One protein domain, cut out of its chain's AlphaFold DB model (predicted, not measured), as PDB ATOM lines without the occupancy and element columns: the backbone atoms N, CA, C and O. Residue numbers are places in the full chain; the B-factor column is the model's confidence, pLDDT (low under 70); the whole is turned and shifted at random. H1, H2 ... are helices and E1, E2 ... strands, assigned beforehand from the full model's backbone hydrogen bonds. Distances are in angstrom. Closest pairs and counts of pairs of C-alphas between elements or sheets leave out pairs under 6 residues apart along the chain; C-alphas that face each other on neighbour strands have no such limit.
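AT A GLANCE: This is residues 8 to 83 of the 101 residues of the protein "ETF domain-containing protein" of Triticum turgidum subsp. durum (UniProt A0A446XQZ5). Two parallel strands, E1 and E2, lie side by side as a narrow ribbon in the middle; H2 packs along one face of it, while H3 lies across the other face with fewer contacts. H1 sits off one end of the ribbon and reaches outward from it, and at the opposite end the loop of residues 59 to 65 sticks out free, so that these two ends make the long axis. The printed part has 76 residues, with three named helices and two named strands in the order H1, E1, H2, E2, H3; the sheet's order is E1, E2, and the class is mixed, helices and strands. The whole is only just loose, close to compact, with a radius of gyration of the C-alphas of 14.0 A, and its spans are 46 by 24 by 19 A.

IN THESE COORDINATES: Find C-alpha 8 at (38.088, -40.500, -51.962); from there H1 runs through residues 8 to 19, 16.4 A long. E1 is residues 27 to 32, beginning at C-alpha 27 at (41.030, -37.847, -38.938) and 16.4 A long. H2 follows as residues 34 to 46, 20.1 A long, and E2 as residues 50 to 55, 15.9 A long. H3, residues 68 to 82, is the longest helix by residues and spans 20.3 A, ending at C-alpha 82 at (40.418, -31.467, -33.043).

HOW THE PARTS SIT: Look first at E1 and E2, parallel neighbours at 16 degrees: N 30 and O 52 are 3.0 A apart and N 52 and O 28 are 2.8 A apart, both within hydrogen-bond range. E1, H2 and E2 form a strand-helix-strand unit, two parallel neighbour strands with a helix between them in the chain, and its crossover is right-handed. H2 comes closest to E2 at the C-alphas of Leu 40 and Ala 51, 6.2 A apart, and to E1 at those of Ala 28 and Ala 43, 6.4 A apart. H1 and H2 are close but not clearly touching: their closest C-alphas, Met 11 and Ala 43, are 7.2 A apart, and they run the same way at a steep tilt of 43 degrees. The closest C-alphas of H1 and E1, Met 11 and Ala 28, are 7.9 A apart. For H3 and E1 they are Val 31 and Val 71, at 7.3 A. H3 and E2 are near each other, and H3 is apart from H1 and H2. In H1 and H3 every O i to N i+4 pair is within hydrogen-bond range, in H2 7 of 9.

THE WHOLE: The outline is elongated; the two C-alphas farthest apart, those of Gly 21 and Asp 61, are 46.2 A apart. The printed part has no cut. The link from E2 to H3, residues 56 to 67, is long, and within it residues 59 to 65 stand free. The mean pLDDT of the printed part is 93.9, and no printed residue is under 70.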
ATOM      1  N   GLU A   8      36.972 -39.556 -51.825       85.88
ATOM      2  CA  GLU A   8      38.088 -40.500 -51.962       85.88
ATOM      3  C   GLU A   8      39.410 -39.767 -52.233       85.88
ATOM      4  O   GLU A   8      40.448 -40.155 -51.704       85.88
ATOM      5  N   ILE A   9      39.367 -38.657 -52.979       89.56
ATOM      6  CA  ILE A   9      40.566 -37.900 -53.366       89.56
ATOM      7  C   ILE A   9      41.199 -37.177 -52.159       89.56
ATOM      8  O   ILE A   9      42.397 -37.355 -51.942       89.56
ATOM      9  N   PRO A  10      40.465 -36.399 -51.331       90.75
ATOM     10  CA  PRO A  10      41.009 -35.837 -50.094       90.75
ATOM     11  C   PRO A  10      41.533 -36.876 -49.118       90.75
ATOM     12  O   PRO A  10      42.540 -36.628 -48.462       90.75
ATOM     13  N   MET A  11      40.861 -38.025 -49.027       93.75
ATOM     14  CA  MET A  11      41.316 -39.132 -48.194       93.75
ATOM     15  C   MET A  11      42.659 -39.676 -48.684       93.75
ATOM     16  O   MET A  11      43.583 -39.809 -47.888       93.75
ATOM     17  N   GLU A  12      42.794 -39.940 -49.985       93.62
ATOM     18  CA  GLU A  12      44.052 -40.415 -50.566       93.62
ATOM     19  C   GLU A  12      45.183 -39.393 -50.383       93.62
ATOM     20  O   GLU A  12      46.290 -39.754 -49.990       93.62
ATOM     21  N   GLU A  13      44.910 -38.105 -50.599       95.06
ATOM     22  CA  GLU A  13      45.922 -37.062 -50.431       95.06
ATOM     23  C   GLU A  13      46.346 -36.890 -48.961       95.06
ATOM     24  O   GLU A  13      47.532 -36.731 -48.677       95.06
ATOM     25  N   ALA A  14      45.413 -36.988 -48.008       95.94
ATOM     26  CA  ALA A  14      45.736 -36.962 -46.580       95.94
ATOM     27  C   ALA A  14      46.655 -38.129 -46.176       95.94
ATOM     28  O   ALA A  14      47.607 -37.936 -45.417       95.94
ATOM     29  N   LEU A  15      46.398 -39.325 -46.715       95.75
ATOM     30  CA  LEU A  15      47.235 -40.501 -46.483       95.75
ATOM     31  C   LEU A  15      48.626 -40.326 -47.100       95.75
ATOM     32  O   LEU A  15      49.619 -40.567 -46.421       95.75
ATOM     33  N   ARG A  16      48.722 -39.800 -48.327       96.62
ATOM     34  CA  ARG A  16      50.013 -39.485 -48.967       96.62
ATOM     35  C   ARG A  16      50.840 -38.486 -48.164       96.62
ATOM     36  O   ARG A  16      52.057 -38.633 -48.072       96.62
ATOM     37  N   LEU A  17      50.205 -37.482 -47.555       96.62
ATOM     38  CA  LEU A  17      50.893 -36.549 -46.658       96.62
ATOM     39  C   LEU A  17      51.442 -37.253 -45.411       96.62
ATOM     40  O   LEU A  17      52.544 -36.921 -44.970       96.62
ATOM     41  N   CYS A  18      50.717 -38.230 -44.860       94.25
ATOM     42  CA  CYS A  18      51.215 -39.045 -43.749       94.25
ATOM     43  C   CYS A  18      52.376 -39.949 -44.182       94.25
ATOM     44  O   CYS A  18      53.406 -39.986 -43.512       94.25
ATOM     45  N   GLU A  19      52.268 -40.605 -45.337       94.81
ATOM     46  CA  GLU A  19      53.335 -41.442 -45.906       94.81
ATOM     47  C   GLU A  19      54.608 -40.641 -46.220       94.81
ATOM     48  O   GLU A  19      55.720 -41.132 -46.030       94.81
ATOM     49  N   ALA A  20      54.462 -39.384 -46.647       96.81
ATOM     50  CA  ALA A  20      55.570 -38.457 -46.871       96.81
ATOM     51  C   ALA A  20      56.153 -37.857 -45.572       96.81
ATOM     52  O   ALA A  20      57.113 -37.086 -45.632       96.81
ATOM     53  N   GLY A  21      55.577 -38.170 -44.405       95.44
ATOM     54  CA  GLY A  21      55.986 -37.632 -43.103       95.44
ATOM     55  C   GLY A  21      55.604 -36.165 -42.869       95.44
ATOM     56  O   GLY A  21      56.115 -35.542 -41.939       95.44
ATOM     57  N   ALA A  22      54.730 -35.596 -43.704       96.38
ATOM     58  CA  ALA A  22      54.238 -34.220 -43.584       96.38
ATOM     59  C   ALA A  22      53.023 -34.100 -42.646       96.38
ATOM     60  O   ALA A  22      52.733 -33.015 -42.142       96.38
ATOM     61  N   ALA A  23      52.325 -35.208 -42.400       96.06
ATOM     62  CA  ALA A  23      51.266 -35.336 -41.410       96.06
ATOM     63  C   ALA A  23      51.549 -36.540 -40.498       96.06
ATOM     64  O   ALA A  23      52.291 -37.448 -40.862       96.06
ATOM     65  N   SER A  24      50.998 -36.513 -39.285       95.88
ATOM     66  CA  SER A  24      51.184 -37.578 -38.286       95.88
ATOM     67  C   SER A  24      49.918 -38.384 -38.025       95.88
ATOM     68  O   SER A  24      49.993 -39.422 -37.377       95.88
ATOM     69  N   GLU A  25      48.774 -37.898 -38.505       96.25
ATOM     70  CA  GLU A  25      47.472 -38.496 -38.255       96.25
ATOM     71  C   GLU A  25      46.449 -38.028 -39.297       96.25
ATOM     72  O   GLU A  25      46.409 -36.845 -39.658       96.25
ATOM     73  N   VAL A  26      45.579 -38.943 -39.725       97.44
ATOM     74  CA  VAL A  26      44.400 -38.671 -40.548       97.44
ATOM     75  C   VAL A  26      43.127 -38.893 -39.737       97.44
ATOM     76  O   VAL A  26      42.810 -40.000 -39.302       97.44
ATOM     77  N   VAL A  27      42.337 -37.827 -39.605       97.25
ATOM     78  CA  VAL A  27      41.030 -37.847 -38.938       97.25
ATOM     79  C   VAL A  27      39.929 -37.683 -39.977       97.25
ATOM     80  O   VAL A  27      39.769 -36.610 -40.557       97.25
ATOM     81  N   ALA A  28      39.135 -38.730 -40.193       96.06
ATOM     82  CA  ALA A  28      37.966 -38.650 -41.064       96.06
ATOM     83  C   ALA A  28      36.776 -38.051 -40.302       96.06
ATOM     84  O   ALA A  28      36.431 -38.521 -39.222       96.06
ATOM     85  N   ALA A  29      36.097 -37.048 -40.857       95.56
ATOM     86  CA  ALA A  29      34.945 -36.425 -40.206       95.56
ATOM     87  C   ALA A  29      33.710 -36.399 -41.110       95.56
ATOM     88  O   ALA A  29      33.809 -36.159 -42.311       95.56
ATOM     89  N   THR A  30      32.529 -36.608 -40.525       93.94
ATOM     90  CA  THR A  30      31.247 -36.453 -41.226       93.94
ATOM     91  C   THR A  30      30.197 -35.785 -40.346       93.94
ATOM     92  O   THR A  30      30.212 -35.922 -39.120       93.94
ATOM     93  N   VAL A  31      29.255 -35.092 -40.986       94.12
ATOM     94  CA  VAL A  31      28.070 -34.507 -40.353       94.12
ATOM     95  C   VAL A  31      26.841 -35.100 -41.025       94.12
ATOM     96  O   VAL A  31      26.643 -34.914 -42.226       94.12
ATOM     97  N   GLY A  32      26.003 -35.808 -40.272       92.50
ATOM     98  CA  GLY A  32      24.811 -36.421 -40.851       92.50
ATOM     99  C   GLY A  32      24.148 -37.476 -39.971       92.50
ATOM    100  O   GLY A  32      24.570 -37.678 -38.828       92.50
ATOM    101  N   PRO A  33      23.118 -38.165 -40.500       93.62
ATOM    102  CA  PRO A  33      22.359 -39.161 -39.748       93.62
ATOM    103  C   PRO A  33      23.236 -40.346 -39.345       93.62
ATOM    104  O   PRO A  33      24.323 -40.543 -39.888       93.62
ATOM    105  N   ALA A  34      22.725 -41.208 -38.466       93.31
ATOM    106  CA  ALA A  34      23.423 -42.421 -38.020       93.31
ATOM    107  C   ALA A  34      23.979 -43.284 -39.179       93.31
ATOM    108  O   ALA A  34      25.055 -43.863 -39.077       93.31
ATOM    109  N   GLN A  35      23.283 -43.316 -40.319       90.75
ATOM    110  CA  GLN A  35      23.678 -44.060 -41.525       90.75
ATOM    111  C   GLN A  35      24.943 -43.508 -42.210       90.75
ATOM    112  O   GLN A  35      25.578 -44.219 -42.989       90.75
ATOM    113  N   ALA A  36      25.332 -42.259 -41.929       91.00
ATOM    114  CA  ALA A  36      26.584 -41.675 -42.415       91.00
ATOM    115  C   ALA A  36      27.825 -42.342 -41.790       91.00
ATOM    116  O   ALA A  36      28.923 -42.226 -42.336       91.00
ATOM    117  N   ALA A  37      27.654 -43.101 -40.700       93.19
ATOM    118  CA  ALA A  37      28.723 -43.902 -40.111       93.19
ATOM    119  C   ALA A  37      29.286 -44.947 -41.090       93.19
ATOM    120  O   ALA A  37      30.457 -45.299 -40.990       93.19
ATOM    121  N   ASP A  38      28.498 -45.421 -42.064       91.94
ATOM    122  CA  ASP A  38      28.986 -46.345 -43.097       91.94
ATOM    123  C   ASP A  38      30.136 -45.731 -43.903       91.94
ATOM    124  O   ASP A  38      31.147 -46.388 -44.136       91.94
ATOM    125  N   THR A  39      30.019 -44.448 -44.253       91.50
ATOM    126  CA  THR A  39      31.058 -43.708 -44.978       91.50
ATOM    127  C   THR A  39      32.326 -43.554 -44.142       91.50
ATOM    128  O   THR A  39      33.427 -43.700 -44.666       91.50
ATOM    129  N   LEU A  40      32.189 -43.323 -42.833       94.25
ATOM    130  CA  LEU A  40      33.341 -43.283 -41.931       94.25
ATOM    131  C   LEU A  40      34.034 -44.642 -41.827       94.25
ATOM    132  O   LEU A  40      35.257 -44.690 -41.804       94.25
ATOM    133  N   ARG A  41      33.286 -45.754 -41.818       95.19
ATOM    134  CA  ARG A  41      33.897 -47.094 -41.831       95.19
ATOM    135  C   ARG A  41      34.706 -47.334 -43.100       95.19
ATOM    136  O   ARG A  41      35.768 -47.939 -43.014       95.19
ATOM    137  N   THR A  42      34.250 -46.832 -44.247       93.69
ATOM    138  CA  THR A  42      35.048 -46.851 -45.480       93.69
ATOM    139  C   THR A  42      36.329 -46.030 -45.326       93.69
ATOM    140  O   THR A  42      37.394 -46.539 -45.643       93.69
ATOM    141  N   ALA A  43      36.262 -44.816 -44.769       94.50
ATOM    142  CA  ALA A  43      37.449 -43.982 -44.546       94.50
ATOM    143  C   ALA A  43      38.470 -44.639 -43.594       94.50
ATOM    144  O   ALA A  43      39.669 -44.628 -43.861       94.50
ATOM    145  N   LEU A  44      37.991 -45.268 -42.518       95.75
ATOM    146  CA  LEU A  44      38.825 -46.049 -41.600       95.75
ATOM    147  C   LEU A  44      39.460 -47.252 -42.310       95.75
ATOM    148  O   LEU A  44      40.647 -47.506 -42.148       95.75
ATOM    149  N   ALA A  45      38.699 -47.968 -43.142       95.06
ATOM    150  CA  ALA A  45      39.220 -49.090 -43.922       95.06
ATOM    151  C   ALA A  45      40.264 -48.666 -44.973       95.06
ATOM    152  O   ALA A  45      41.122 -49.471 -45.322       95.06
ATOM    153  N   MET A  46      40.201 -47.422 -45.463       93.75
ATOM    154  CA  MET A  46      41.213 -46.844 -46.356       93.75
ATOM    155  C   MET A  46      42.514 -46.481 -45.630       93.75
ATOM    156  O   MET A  46      43.548 -46.406 -46.286       93.75
ATOM    157  N   GLY A  47      42.478 -46.267 -44.311       94.50
ATOM    158  CA  GLY A  47      43.666 -45.961 -43.511       94.50
ATOM    159  C   GLY A  47      43.569 -44.723 -42.623       94.50
ATOM    160  O   GLY A  47      44.590 -44.324 -42.078       94.50
ATOM    161  N   ALA A  48      42.395 -44.096 -42.458       96.88
ATOM    162  CA  ALA A  48      42.255 -43.076 -41.415       96.88
ATOM    163  C   ALA A  48      42.479 -43.681 -40.021       96.88
ATOM    164  O   ALA A  48      41.923 -44.734 -39.704       96.88
ATOM    165  N   ASP A  49      43.221 -42.970 -39.175       97.62
ATOM    166  CA  ASP A  49      43.545 -43.396 -37.812       97.62
ATOM    167  C   ASP A  49      42.314 -43.366 -36.902       97.62
ATOM    168  O   ASP A  49      42.074 -44.276 -36.103       97.62
ATOM    169  N   ARG A  50      41.498 -42.314 -37.038       96.94
ATOM    170  CA  ARG A  50      40.245 -42.159 -36.295       96.94
ATOM    171  C   ARG A  50      39.160 -41.493 -37.127       96.94
ATOM    172  O   ARG A  50      39.410 -40.869 -38.159       96.94
ATOM    173  N   ALA A  51      37.931 -41.606 -36.633       97.06
ATOM    174  CA  ALA A  51      36.766 -40.994 -37.244       97.06
ATOM    175  C   ALA A  51      35.951 -40.190 -36.228       97.06
ATOM    176  O   ALA A  51      35.730 -40.642 -35.104       97.06
ATOM    177  N   VAL A  52      35.445 -39.034 -36.656       97.31
ATOM    178  CA  VAL A  52      34.514 -38.202 -35.893       97.31
ATOM    179  C   VAL A  52      33.176 -38.128 -36.618       97.31
ATOM    180  O   VAL A  52      33.076 -37.671 -37.757       97.31
ATOM    181  N   HIS A  53      32.118 -38.563 -35.936       96.38
ATOM    182  CA  HIS A  53      30.749 -38.446 -36.428       96.38
ATOM    183  C   HIS A  53      30.011 -37.370 -35.643       96.38
ATOM    184  O   HIS A  53      29.642 -37.571 -34.488       96.38
ATOM    185  N   VAL A  54      29.733 -36.242 -36.291       96.31
ATOM    186  CA  VAL A  54      28.762 -35.283 -35.771       96.31
ATOM    187  C   VAL A  54      27.367 -35.758 -36.163       96.31
ATOM    188  O   VAL A  54      26.941 -35.612 -37.314       96.31
ATOM    189  N   LEU A  55      26.666 -36.366 -35.206       95.00
ATOM    190  CA  LEU A  55      25.313 -36.856 -35.426       95.00
ATOM    191  C   LEU A  55      24.370 -35.677 -35.685       95.00
ATOM    192  O   LEU A  55      24.232 -34.772 -34.861       95.00
ATOM    193  N   HIS A  56      23.721 -35.701 -36.841       93.62
ATOM    194  CA  HIS A  56      22.717 -34.722 -37.218       93.62
ATOM    195  C   HIS A  56      21.634 -35.408 -38.043       93.62
ATOM    196  O   HIS A  56      21.818 -35.672 -39.236       93.62
ATOM    197  N   ASP A  57      20.514 -35.708 -37.398       90.81
ATOM    198  CA  ASP A  57      19.364 -36.268 -38.091       90.81
ATOM    199  C   ASP A  57      18.668 -35.189 -38.939       90.81
ATOM    200  O   ASP A  57      18.607 -34.027 -38.525       90.81
ATOM    201  N   PRO A  58      18.163 -35.540 -40.137       87.69
ATOM    202  CA  PRO A  58      17.422 -34.611 -40.976       87.69
ATOM    203  C   PRO A  58      16.222 -34.020 -40.234       87.69
ATOM    204  O   PRO A  58      15.520 -34.732 -39.515       87.69
ATOM    205  N   ASP A  59      15.959 -32.734 -40.460       90.44
ATOM    206  CA  ASP A  59      14.730 -32.103 -39.988       90.44
ATOM    207  C   ASP A  59      13.516 -32.847 -40.591       90.44
ATOM    208  O   ASP A  59      13.523 -33.135 -41.796       90.44
ATOM    209  N   PRO A  60      12.485 -33.195 -39.793       89.12
ATOM    210  CA  PRO A  60      11.268 -33.812 -40.312       89.12
ATOM    211  C   PRO A  60      10.569 -32.959 -41.378       89.12
ATOM    212  O   PRO A  60       9.853 -33.503 -42.220       89.12
ATOM    213  N   ASP A  61      10.764 -31.635 -41.341       90.69
ATOM    214  CA  ASP A  61      10.310 -30.729 -42.386       90.69
ATOM    215  C   ASP A  61      11.337 -30.665 -43.538       90.69
ATOM    216  O   ASP A  61      12.426 -30.100 -43.378       90.69
ATOM    217  N   PRO A  62      11.005 -31.167 -44.746       84.38
ATOM    218  CA  PRO A  62      11.916 -31.134 -45.889       84.38
ATOM    219  C   PRO A  62      12.249 -29.711 -46.365       84.38
ATOM    220  O   PRO A  62      13.223 -29.535 -47.100       84.38
ATOM    221  N   ALA A  63      11.487 -28.689 -45.958       89.75
ATOM    222  CA  ALA A  63      11.802 -27.288 -46.238       89.75
ATOM    223  C   ALA A  63      12.980 -26.754 -45.403       89.75
ATOM    224  O   ALA A  63      13.471 -25.653 -45.661       89.75
ATOM    225  N   ARG A  64      13.464 -27.528 -44.423       87.81
ATOM    226  CA  ARG A  64      14.538 -27.146 -43.504       87.81
ATOM    227  C   ARG A  64      15.748 -28.088 -43.582       87.81
ATOM    228  O   ARG A  64      16.145 -28.677 -42.579       87.81
ATOM    229  N   PRO A  65      16.385 -28.239 -44.757       88.62
ATOM    230  CA  PRO A  65      17.553 -29.095 -44.881       88.62
ATOM    231  C   PRO A  65      18.754 -28.511 -44.132       88.62
ATOM    232  O   PRO A  65      18.885 -27.297 -43.961       88.62
ATOM    233  N   LEU A  66      19.711 -29.375 -43.794       89.00
ATOM    234  CA  LEU A  66      21.031 -28.925 -43.377       89.00
ATOM    235  C   LEU A  66      21.716 -28.195 -44.547       89.00
ATOM    236  O   LEU A  66      22.036 -28.789 -45.584       89.00
ATOM    237  N   LEU A  67      21.904 -26.885 -44.380       91.19
ATOM    238  CA  LEU A  67      22.493 -26.001 -45.385       91.19
ATOM    239  C   LEU A  67      24.024 -25.927 -45.255       91.19
ATOM    240  O   LEU A  67      24.544 -26.032 -44.141       91.19
ATOM    241  N   PRO A  68      24.760 -25.637 -46.348       91.25
ATOM    242  CA  PRO A  68      26.223 -25.555 -46.327       91.25
ATOM    243  C   PRO A  68      26.796 -24.600 -45.272       91.25
ATOM    244  O   PRO A  68      27.793 -24.922 -44.637       91.25
ATOM    245  N   LEU A  69      26.149 -23.454 -45.022       94.44
ATOM    246  CA  LEU A  69      26.591 -22.510 -43.988       94.44
ATOM    247  C   LEU A  69      26.520 -23.114 -42.575       94.44
ATOM    248  O   LEU A  69      27.386 -22.846 -41.745       94.44
ATOM    249  N   ALA A  70      25.494 -23.919 -42.294       93.94
ATOM    250  CA  ALA A  70      25.376 -24.610 -41.016       93.94
ATOM    251  C   ALA A  70      26.464 -25.686 -40.884       93.94
ATOM    252  O   ALA A  70      27.135 -25.741 -39.856       93.94
ATOM    253  N   VAL A  71      26.711 -26.460 -41.949       93.69
ATOM    254  CA  VAL A  71      27.812 -27.438 -42.003       93.69
ATOM    255  C   VAL A  71      29.160 -26.759 -41.762       93.69
ATOM    256  O   VAL A  71      29.930 -27.222 -40.931       93.69
ATOM    257  N   ALA A  72      29.430 -25.623 -42.410       94.62
ATOM    258  CA  ALA A  72      30.679 -24.884 -42.237       94.62
ATOM    259  C   ALA A  72      30.895 -24.421 -40.785       94.62
ATOM    260  O   ALA A  72      32.008 -24.500 -40.273       94.62
ATOM    261  N   LYS A  73      29.833 -23.987 -40.090       96.88
ATOM    262  CA  LYS A  73      29.908 -23.630 -38.663       96.88
ATOM    263  C   LYS A  73      30.192 -24.838 -37.774       96.88
ATOM    264  O   LYS A  73      30.977 -24.723 -36.840       96.88
ATOM    265  N   ILE A  74      29.579 -25.983 -38.075       96.31
ATOM    266  CA  ILE A  74      29.840 -27.244 -37.368       96.31
ATOM    267  C   ILE A  74      31.297 -27.670 -37.572       96.31
ATOM    268  O   ILE A  74      31.981 -27.958 -36.598       96.31
ATOM    269  N   ILE A  75      31.793 -27.643 -38.813       95.00
ATOM    270  CA  ILE A  75      33.193 -27.959 -39.126       95.00
ATOM    271  C   ILE A  75      34.133 -26.983 -38.412       95.00
ATOM    272  O   ILE A  75      35.114 -27.418 -37.827       95.00
ATOM    273  N   CYS A  76      33.820 -25.687 -38.383       95.69
ATOM    274  CA  CYS A  76      34.612 -24.708 -37.640       95.69
ATOM    275  C   CYS A  76      34.688 -25.056 -36.145       95.69
ATOM    276  O   CYS A  76      35.778 -25.069 -35.575       95.69
ATOM    277  N   ALA A  77      33.564 -25.407 -35.515       97.19
ATOM    278  CA  ALA A  77      33.567 -25.856 -34.125       97.19
ATOM    279  C   ALA A  77      34.396 -27.139 -33.940       97.19
ATOM    280  O   ALA A  77      35.194 -27.219 -33.009       97.19
ATOM    281  N   LEU A  78      34.281 -28.094 -34.866       95.56
ATOM    282  CA  LEU A  78      35.066 -29.326 -34.849       95.56
ATOM    283  C   LEU A  78      36.571 -29.049 -34.972       95.56
ATOM    284  O   LEU A  78      37.355 -29.612 -34.221       95.56
ATOM    285  N   THR A  79      36.990 -28.132 -35.850       95.25
ATOM    286  CA  THR A  79      38.409 -27.757 -35.987       95.25
ATOM    287  C   THR A  79      38.981 -27.105 -34.731       95.25
ATOM    288  O   THR A  79      40.177 -27.212 -34.486       95.25
ATOM    289  N   LEU A  80      38.149 -26.459 -33.910       95.81
ATOM    290  CA  LEU A  80      38.590 -25.914 -32.625       95.81
ATOM    291  C   LEU A  80      38.786 -27.011 -31.571       95.81
ATOM    292  O   LEU A  80      39.584 -26.828 -30.659       95.81
ATOM    293  N   GLN A  81      38.067 -28.131 -31.690       94.75
ATOM    294  CA  GLN A  81      38.193 -29.278 -30.788       94.75
ATOM    295  C   GLN A  81      39.333 -30.211 -31.206       94.75
ATOM    296  O   GLN A  81      40.142 -30.596 -30.369       94.75
ATOM    297  N   GLU A  82      39.415 -30.544 -32.495       94.94
ATOM    298  CA  GLU A  82      40.418 -31.467 -33.043       94.94
ATOM    299  C   GLU A  82      41.766 -30.786 -33.307       94.94
ATOM    300  O   GLU A  82      42.790 -31.454 -33.418       94.94
ATOM    301  N   THR A  83      41.789 -29.452 -33.409       95.75
ATOM    302  CA  THR A  83      42.991 -28.643 -33.686       95.75
ATOM    303  C   THR A  83      43.848 -29.163 -34.858       95.75
ATOM    304  O   THR A  83      45.066 -29.292 -34.715       95.75
TER     305      THR A  83